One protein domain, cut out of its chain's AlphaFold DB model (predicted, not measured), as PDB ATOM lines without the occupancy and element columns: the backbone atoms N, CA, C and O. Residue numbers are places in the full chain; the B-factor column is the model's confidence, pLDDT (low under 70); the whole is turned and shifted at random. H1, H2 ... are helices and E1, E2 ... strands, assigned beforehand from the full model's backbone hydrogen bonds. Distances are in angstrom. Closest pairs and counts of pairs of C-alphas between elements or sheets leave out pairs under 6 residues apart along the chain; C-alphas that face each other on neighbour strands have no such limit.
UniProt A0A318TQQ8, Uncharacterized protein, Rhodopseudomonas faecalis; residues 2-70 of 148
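What this domain is: This is residues 2 to 70 of the 148 residues of an uncharacterized protein of Rhodopseudomonas faecalis (UniProt A0A318TQQ8). With little regular structure, this domain is a helical arm, residues 2 to 17 of H1, sticking out from a small head made mostly of loops, which holds the two-stranded antiparallel hairpin E1 and E2. The printed part has 69 residues, 27 of them in named elements, in the order H1, E1, E2; the class is mixed, helices and strands. It is only just loose, close to extended, with a radius of gyration of the C-alphas of 16.2 A, and spans 54 by 29 by 18 A.

Where its parts are: H1, residues 2 to 22, runs 31.2 A from C-alpha 2 at (159.854, 156.683, -320.153). E1 is residues 47 to 49. E2, residues 63 to 65, ends at C-alpha 65 at (126.389, 132.257, -316.282).

How they stand to each other: In H1, 16 of 17 O i to N i+4 pairs are within hydrogen-bond range. H1 and E2 are apart. E1 and E2 are antiparallel, 157 degrees between directions, with N 49 and O 63 within hydrogen-bond range at 2.9 A. Residues 25 to 26 pair antiparallel with residues 47 to 48 of E1.

The domain as a whole: The printed part has no cut. Both links are long, 24 and 13 residues. Residues 15 to 22 and 51 to 59 have pLDDT under 70.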
ATOM      1  N   ARG A   2     159.524 158.116-320.317       74.88
ATOM      2  CA  ARG A   2     159.854 156.683-320.153       74.88
ATOM      3  C   ARG A   2     159.389 156.070-318.823       74.88
ATOM      4  O   ARG A   2     158.757 155.028-318.851       74.88
ATOM      5  N   ALA A   3     159.614 156.759-317.700       83.69
ATOM      6  CA  ALA A   3     159.197 156.293-316.373       83.69
ATOM      7  C   ALA A   3     157.666 156.152-316.229       83.69
ATOM      8  O   ALA A   3     157.171 155.173-315.680       83.69
ATOM      9  N   ALA A   4     156.908 157.108-316.775       85.31
ATOM     10  CA  ALA A   4     155.446 157.060-316.770       85.31
ATOM     11  C   ALA A   4     154.912 155.902-317.627       85.31
ATOM     12  O   ALA A   4     154.003 155.197-317.204       85.31
ATOM     13  N   LEU A   5     155.521 155.664-318.795       89.88
ATOM     14  CA  LEU A   5     155.178 154.533-319.657       89.88
ATOM     15  C   LEU A   5     155.451 153.194-318.953       89.88
ATOM     16  O   LEU A   5     154.602 152.313-318.968       89.88
ATOM     17  N   THR A   6     156.604 153.048-318.294       90.50
ATOM     18  CA  THR A   6     156.933 151.819-317.556       90.50
ATOM     19  C   THR A   6     155.995 151.570-316.384       90.50
ATOM     20  O   THR A   6     155.589 150.430-316.186       90.50
ATOM     21  N   VAL A   7     155.601 152.613-315.645       91.44
ATOM     22  CA  VAL A   7     154.613 152.483-314.562       91.44
ATOM     23  C   VAL A   7     153.244 152.101-315.125       91.44
ATOM     24  O   VAL A   7     152.604 151.204-314.589       91.44
ATOM     25  N   ALA A   8     152.814 152.711-316.231       88.12
ATOM     26  CA  ALA A   8     151.548 152.367-316.875       88.12
ATOM     27  C   ALA A   8     151.517 150.907-317.361       88.12
ATOM     28  O   ALA A   8     150.525 150.214-317.150       88.12
ATOM     29  N   VAL A   9     152.614 150.418-317.953       89.69
ATOM     30  CA  VAL A   9     152.744 149.013-318.373       89.69
ATOM     31  C   VAL A   9     152.708 148.073-317.167       89.69
ATOM     32  O   VAL A   9     152.020 147.059-317.224       89.69
ATOM     33  N   TRP A  10     153.389 148.421-316.072       87.44
ATOM     34  CA  TRP A  10     153.390 147.627-314.838       87.44
ATOM     35  C   TRP A  10     152.017 147.558-314.167       87.44
ATOM     36  O   TRP A  10     151.583 146.484-313.763       87.44
ATOM     37  N   ILE A  11     151.316 148.688-314.058       83.88
ATOM     38  CA  ILE A  11     149.967 148.727-313.484       83.88
ATOM     39  C   ILE A  11     149.003 147.934-314.373       83.88
ATOM     40  O   ILE A  11     148.228 147.124-313.868       83.88
ATOM     41  N   GLY A  12     149.080 148.118-315.694       80.38
ATOM     42  CA  GLY A  12     148.244 147.389-316.645       80.38
ATOM     43  C   GLY A  12     148.454 145.873-316.591       80.38
ATOM     44  O   GLY A  12     147.479 145.123-316.589       80.38
ATOM     45  N   SER A  13     149.706 145.410-316.501       75.75
ATOM     46  CA  SER A  13     150.012 143.976-316.445       75.75
ATOM     47  C   SER A  13     149.676 143.344-315.091       75.75
ATOM     48  O   SER A  13     149.112 142.250-315.062       75.75
ATOM     49  N   ALA A  14     149.951 144.028-313.975       71.19
ATOM     50  CA  ALA A  14     149.663 143.520-312.632       71.19
ATOM     51  C   ALA A  14     148.152 143.387-312.366       71.19
ATOM     52  O   ALA A  14     147.709 142.383-311.807       71.19
ATOM     53  N   LEU A  15     147.348 144.359-312.811       64.69
ATOM     54  CA  LEU A  15     145.886 144.297-312.689       64.69
ATOM     55  C   LEU A  15     145.283 143.173-313.546       64.69
ATOM     56  O   LEU A  15     144.356 142.498-313.102       64.69
ATOM     57  N   GLY A  16     145.831 142.935-314.743       62.84
ATOM     58  CA  GLY A  16     145.416 141.818-315.596       62.84
ATOM     59  C   GLY A  16     145.707 140.453-314.966       62.84
ATOM     60  O   GLY A  16     144.849 139.573-314.986       62.84
ATOM     61  N   ALA A  17     146.881 140.291-314.351       61.47
ATOM     62  CA  ALA A  17     147.257 139.055-313.665       61.47
ATOM     63  C   ALA A  17     146.344 138.753-312.459       61.47
ATOM     64  O   ALA A  17     145.861 137.632-312.326       61.47
ATOM     65  N   ALA A  18     146.028 139.762-311.641       61.56
ATOM     66  CA  ALA A  18     145.132 139.601-310.490       61.56
ATOM     67  C   ALA A  18     143.687 139.232-310.893       61.56
ATOM     68  O   ALA A  18     143.009 138.477-310.191       61.56
ATOM     69  N   ALA A  19     143.211 139.735-312.039       61.66
ATOM     70  CA  ALA A  19     141.895 139.393-312.579       61.66
ATOM     71  C   ALA A  19     141.836 137.960-313.139       61.66
ATOM     72  O   ALA A  19     140.803 137.305-313.025       61.66
ATOM     73  N   LEU A  20     142.934 137.450-313.704       62.91
ATOM     74  CA  LEU A  20     143.013 136.082-314.236       62.91
ATOM     75  C   LEU A  20     143.042 135.016-313.135       62.91
ATOM     76  O   LEU A  20     142.576 133.900-313.346       62.91
ATOM     77  N   GLU A  21     143.564 135.361-311.961       60.50
ATOM     78  CA  GLU A  21     143.715 134.424-310.847       60.50
ATOM     79  C   GLU A  21     142.392 134.165-310.096       60.50
ATOM     80  O   GLU A  21     142.248 133.156-309.408       60.50
ATOM     81  N   SER A  22     141.406 135.067-310.210       63.38
ATOM     82  CA  SER A  22     140.191 135.012-309.382       63.38
ATOM     83  C   SER A  22     138.900 135.548-310.020       63.38
ATOM     84  O   SER A  22     137.863 135.596-309.347       63.38
ATOM     85  N   GLY A  23     138.954 135.960-311.285       71.88
ATOM     86  CA  GLY A  23     137.832 136.525-312.029       71.88
ATOM     87  C   GLY A  23     136.977 135.490-312.768       71.88
ATOM     88  O   GLY A  23     137.219 134.286-312.664       71.88
ATOM     89  N   PRO A  24     135.964 135.954-313.517       79.50
ATOM     90  CA  PRO A  24     135.147 135.099-314.369       79.50
ATOM     91  C   PRO A  24     136.009 134.375-315.408       79.50
ATOM     92  O   PRO A  24     136.778 134.998-316.140       79.50
ATOM     93  N   GLN A  25     135.852 133.058-315.496       82.38
ATOM     94  CA  GLN A  25     136.560 132.200-316.443       82.38
ATOM     95  C   GLN A  25     135.601 131.640-317.486       82.38
ATOM     96  O   GLN A  25     134.438 131.379-317.195       82.38
ATOM     97  N   ILE A  26     136.085 131.418-318.708       88.44
ATOM     98  CA  ILE A  26     135.318 130.740-319.758       88.44
ATOM     99  C   ILE A  26     135.716 129.269-319.779       88.44
ATOM    100  O   ILE A  26     136.895 128.931-319.876       88.44
ATOM    101  N   VAL A  27     134.723 128.389-319.743       88.94
ATOM    102  CA  VAL A  27     134.933 126.945-319.815       88.94
ATOM    103  C   VAL A  27     135.177 126.538-321.266       88.94
ATOM    104  O   VAL A  27     134.262 126.556-322.089       88.94
ATOM    105  N   ILE A  28     136.403 126.134-321.589       90.94
ATOM    106  CA  ILE A  28     136.761 125.643-322.924       90.94
ATOM    107  C   ILE A  28     136.880 124.112-322.877       90.94
ATOM    108  O   ILE A  28     137.739 123.594-322.159       90.94
ATOM    109  N   PRO A  29     136.052 123.358-323.622       91.06
ATOM    110  CA  PRO A  29     136.166 121.907-323.657       91.06
ATOM    111  C   PRO A  29     137.434 121.471-324.396       91.06
ATOM    112  O   PRO A  29     137.733 121.957-325.485       91.06
ATOM    113  N   GLY A  30     138.152 120.489-323.838       91.00
ATOM    114  CA  GLY A  30     139.358 119.930-324.466       91.00
ATOM    115  C   GLY A  30     139.087 119.188-325.781       91.00
ATOM    116  O   GLY A  30     139.981 119.044-326.610       91.00
ATOM    117  N   ARG A  31     137.843 118.742-325.999       93.50
ATOM    118  CA  ARG A  31     137.373 118.166-327.262       93.50
ATOM    119  C   ARG A  31     136.034 118.797-327.651       93.50
ATOM    120  O   ARG A  31     135.084 118.698-326.871       93.50
ATOM    121  N   PRO A  32     135.907 119.368-328.863       89.88
ATOM    122  CA  PRO A  32     134.623 119.847-329.358       89.88
ATOM    123  C   PRO A  32     133.561 118.737-329.337       89.88
ATOM    124  O   PRO A  32     133.817 117.616-329.781       89.88
ATOM    125  N   GLY A  33     132.374 119.048-328.813       87.19
ATOM    126  CA  GLY A  33     131.236 118.123-328.735       87.19
ATOM    127  C   GLY A  33     131.156 117.271-327.462       87.19
ATOM    128  O   GLY A  33     130.158 116.580-327.279       87.19
ATOM    129  N   VAL A  34     132.153 117.328-326.570       91.25
ATOM    130  CA  VAL A  34     132.077 116.690-325.245       91.25
ATOM    131  C   VAL A  34     131.635 117.737-324.216       91.25
ATOM    132  O   VAL A  34     132.374 118.703-324.011       91.25
ATOM    133  N   PRO A  35     130.458 117.586-323.579       90.75
ATOM    134  CA  PRO A  35     129.956 118.588-322.650       90.75
ATOM    135  C   PRO A  35     130.732 118.565-321.332       90.75
ATOM    136  O   PRO A  35     131.032 117.498-320.791       90.75
ATOM    137  N   ILE A  36     130.999 119.745-320.778       90.88
ATOM    138  CA  ILE A  36     131.477 119.903-319.403       90.88
ATOM    139  C   ILE A  36     130.266 120.205-318.526       90.88
ATOM    140  O   ILE A  36     129.676 121.278-318.615       90.88
ATOM    141  N   ILE A  37     129.882 119.249-317.680       91.00
ATOM    142  CA  ILE A  37     128.703 119.372-316.821       91.00
ATOM    143  C   ILE A  37     129.138 119.743-315.404       91.00
ATOM    144  O   ILE A  37     129.840 118.979-314.747       91.00
ATOM    145  N   ILE A  38     128.662 120.888-314.913       87.88
ATOM    146  CA  ILE A  38     128.840 121.335-313.527       87.88
ATOM    147  C   ILE A  38     127.448 121.513-312.919       87.88
ATOM    148  O   ILE A  38     126.601 122.205-313.484       87.88
ATOM    149  N   ASN A  39     127.184 120.866-311.780       86.81
ATOM    150  CA  ASN A  39     125.911 120.968-311.051       86.81
ATOM    151  C   ASN A  39     124.656 120.731-311.926       86.81
ATOM    152  O   ASN A  39     123.646 121.422-311.794       86.81
ATOM    153  N   GLY A  40     124.720 119.771-312.856       88.81
ATOM    154  CA  GLY A  40     123.599 119.436-313.747       88.81
ATOM    155  C   GLY A  40     123.340 120.454-314.866       88.81
ATOM    156  O   GLY A  40     122.278 120.438-315.491       88.81
ATOM    157  N   ARG A  41     124.285 121.356-315.143       90.50
ATOM    158  CA  ARG A  41     124.234 122.297-316.264       90.50
ATOM    159  C   ARG A  41     125.442 122.082-317.167       90.50
ATOM    160  O   ARG A  41     126.562 121.960-316.685       90.50
ATOM    161  N   ASP A  42     125.199 122.031-318.470       92.75
ATOM    162  CA  ASP A  42     126.247 122.061-319.482       92.75
ATOM    163  C   ASP A  42     126.854 123.463-319.478       92.75
ATOM    164  O   ASP A  42     126.206 124.437-319.874       92.75
ATOM    165  N   ALA A  43     128.064 123.543-318.941       92.25
ATOM    166  CA  ALA A  43     128.849 124.749-318.792       92.25
ATOM    167  C   ALA A  43     129.811 124.950-319.970       92.25
ATOM    168  O   ALA A  43     130.621 125.866-319.923       92.25
ATOM    169  N   SER A  44     129.750 124.132-321.024       92.69
ATOM    170  CA  SER A  44     130.626 124.286-322.190       92.69
ATOM    171  C   SER A  44     130.468 125.677-322.806       92.69
ATOM    172  O   SER A  44     129.359 126.080-323.157       92.69
ATOM    173  N   TYR A  45     131.579 126.406-322.936       91.75
ATOM    174  CA  TYR A  45     131.633 127.800-323.397       91.75
ATOM    175  C   TYR A  45     130.862 128.802-322.522       91.75
ATOM    176  O   TYR A  45     130.650 129.943-322.932       91.75
ATOM    177  N   ALA A  46     130.446 128.402-321.318       91.56
ATOM    178  CA  ALA A  46     129.829 129.289-320.345       91.56
ATOM    179  C   ALA A  46     130.891 130.029-319.524       91.56
ATOM    180  O   ALA A  46     132.031 129.576-319.391       91.56
ATOM    181  N   VAL A  47     130.483 131.161-318.951       90.19
ATOM    182  CA  VAL A  47     131.293 131.892-317.975       90.19
ATOM    183  C   VAL A  47     131.009 131.327-316.587       90.19
ATOM    184  O   VAL A  47     129.847 131.155-316.211       90.19
ATOM    185  N   ILE A  48     132.058 131.043-315.824       86.31
ATOM    186  CA  ILE A  48     131.989 130.574-314.445       86.31
ATOM    187  C   ILE A  48     132.705 131.551-313.516       86.31
ATOM    188  O   ILE A  48     133.782 132.051-313.827       86.31
ATOM    189  N   GLU A  49     132.112 131.804-312.358       83.31
ATOM    190  CA  GLU A  49     132.748 132.526-311.256       83.31
ATOM    191  C   GLU A  49     132.829 131.628-310.029       83.31
ATOM    192  O   GLU A  49     131.954 130.793-309.807       83.31
ATOM    193  N   GLY A  50     133.857 131.817-309.203       73.75
ATOM    194  CA  GLY A  50     134.086 130.971-308.027       73.75
ATOM    195  C   GLY A  50     134.870 129.701-308.349       73.75
ATOM    196  O   GLY A  50     134.556 128.639-307.813       73.75
ATOM    197  N   ASP A  51     135.863 129.816-309.237       65.75
ATOM    198  CA  ASP A  51     136.821 128.746-309.514       65.75
ATOM    199  C   ASP A  51     137.536 128.288-308.229       65.75
ATOM    200  O   ASP A  51     137.832 129.078-307.326       65.75
ATOM    201  N   TRP A  52     137.820 126.991-308.171       61.25
ATOM    202  CA  TRP A  52     138.590 126.315-307.130       61.25
ATOM    203  C   TRP A  52     140.096 126.568-307.331       61.25
ATOM    204  O   TRP A  52     140.909 125.651-307.432       61.25
ATOM    205  N   GLY A  53     140.485 127.838-307.405       54.00
ATOM    206  CA  GLY A  53     141.882 128.239-307.526       54.00
ATOM    207  C   GLY A  53     142.604 128.197-306.176       54.00
ATOM    208  O   GLY A  53     142.088 128.695-305.176       54.00
ATOM    209  N   LEU A  54     143.842 127.681-306.153       51.00
ATOM    210  CA  LEU A  54     144.739 127.701-304.978       51.00
ATOM    211  C   LEU A  54     144.948 129.112-304.386       51.00
ATOM    212  O   LEU A  54     145.364 129.245-303.238       51.00
ATOM    213  N   ALA A  55     144.679 130.149-305.178       56.00
ATOM    214  CA  ALA A  55     144.891 131.554-304.859       56.00
ATOM    215  C   ALA A  55     143.957 132.110-303.779       56.00
ATOM    216  O   ALA A  55     144.329 133.008-303.025       56.00
ATOM    217  N   ARG A  56     142.727 131.591-303.683       55.31
ATOM    218  CA  ARG A  56     141.784 131.984-302.635       55.31
ATOM    219  C   ARG A  56     141.406 130.741-301.856       55.31
ATOM    220  O   ARG A  56     140.685 129.893-302.357       55.31
ATOM    221  N   GLY A  57     141.803 130.675-300.584       56.53
ATOM    222  CA  GLY A  57     141.361 129.642-299.632       56.53
ATOM    223  C   GLY A  57     139.847 129.622-299.351       56.53
ATOM    224  O   GLY A  57     139.411 129.011-298.379       56.53
ATOM    225  N   ASN A  58     139.041 130.285-300.184       59.03
ATOM    226  CA  ASN A  58     137.594 130.337-300.095       59.03
ATOM    227  C   ASN A  58     136.982 129.265-300.993       59.03
ATOM    228  O   ASN A  58     137.073 129.316-302.216       59.03
ATOM    229  N   LYS A  59     136.290 128.320-300.361       64.56
ATOM    230  CA  LYS A  59     135.515 127.280-301.033       64.56
ATOM    231  C   LYS A  59     134.117 127.823-301.309       64.56
ATOM    232  O   LYS A  59     133.241 127.721-300.455       64.56
ATOM    233  N   VAL A  60     133.922 128.434-302.473       71.31
ATOM    234  CA  VAL A  60     132.596 128.888-302.915       71.31
ATOM    235  C   VAL A  60     132.079 127.929-303.979       71.31
ATOM    236  O   VAL A  60     132.845 127.387-304.773       71.31
ATOM    237  N   GLN A  61     130.773 127.679-303.971       79.50
ATOM    238  CA  GLN A  61     130.128 126.952-305.056       79.50
ATOM    239  C   GLN A  61     130.222 127.800-306.340       79.50
ATOM    240  O   GLN A  61     129.793 128.957-306.307       79.50
ATOM    241  N   PRO A  62     130.738 127.265-307.462       81.38
ATOM    242  CA  PRO A  62     130.824 128.019-308.703       81.38
ATOM    243  C   PRO A  62     129.446 128.460-309.200       81.38
ATOM    244  O   PRO A  62     128.493 127.673-309.245       81.38
ATOM    245  N   THR A  63     129.368 129.722-309.604       87.31
ATOM    246  CA  THR A  63     128.206 130.320-310.264       87.31
ATOM    247  C   THR A  63     128.407 130.244-311.770       87.31
ATOM    248  O   THR A  63     129.422 130.699-312.285       87.31
ATOM    249  N   ILE A  64     127.445 129.651-312.479       90.06
ATOM    250  CA  ILE A  64     127.509 129.452-313.931       90.06
ATOM    251  C   ILE A  64     126.575 130.455-314.607       90.06
ATOM    252  O   ILE A  64     125.358 130.414-314.402       90.06
ATOM    253  N   TYR A  65     127.130 131.307-315.459       90.62
ATOM    254  CA  TYR A  65     126.389 132.257-316.282       90.62
ATOM    255  C   TYR A  65     126.157 131.657-317.672       90.62
ATOM    256  O   TYR A  65     127.091 131.428-318.439       90.62
ATOM    257  N   GLY A  66     124.891 131.403-318.011       88.69
ATOM    258  CA  GLY A  66     124.518 130.733-319.263       88.69
ATOM    259  C   GLY A  66     124.610 129.207-319.177       88.69
ATOM    260  O   GLY A  66     124.626 128.654-318.082       88.69
ATOM    261  N   GLY A  67     124.598 128.513-320.316       86.25
ATOM    262  CA  GLY A  67     124.573 127.047-320.368       86.25
ATOM    263  C   GLY A  67     123.172 126.430-320.270       86.25
ATOM    264  O   GLY A  67     122.196 127.069-319.859       86.25
ATOM    265  N   ARG A  68     123.057 125.158-320.666       89.00
ATOM    266  CA  ARG A  68     121.783 124.421-320.736       89.00
ATOM    267  C   ARG A  68     121.649 123.468-319.551       89.00
ATOM    268  O   ARG A  68     122.588 122.750-319.232       89.00
ATOM    269  N   ARG A  69     120.475 123.409-318.905       88.62
ATOM    270  CA  ARG A  69     120.204 122.355-317.907       88.62
ATOM    271  C   ARG A  69     120.236 120.985-318.582       88.62
ATOM    272  O   ARG A  69     119.542 120.776-319.577       88.62
ATOM    273  N   VAL A  70     121.012 120.073-318.013       87.50
ATOM    274  CA  VAL A  70     121.071 118.676-318.432       87.50
ATOM    275  C   VAL A  70     120.143 117.892-317.507       87.50
ATOM    276  O   VAL A  70     120.264 118.020-316.287       87.50
TER     277      VAL A  70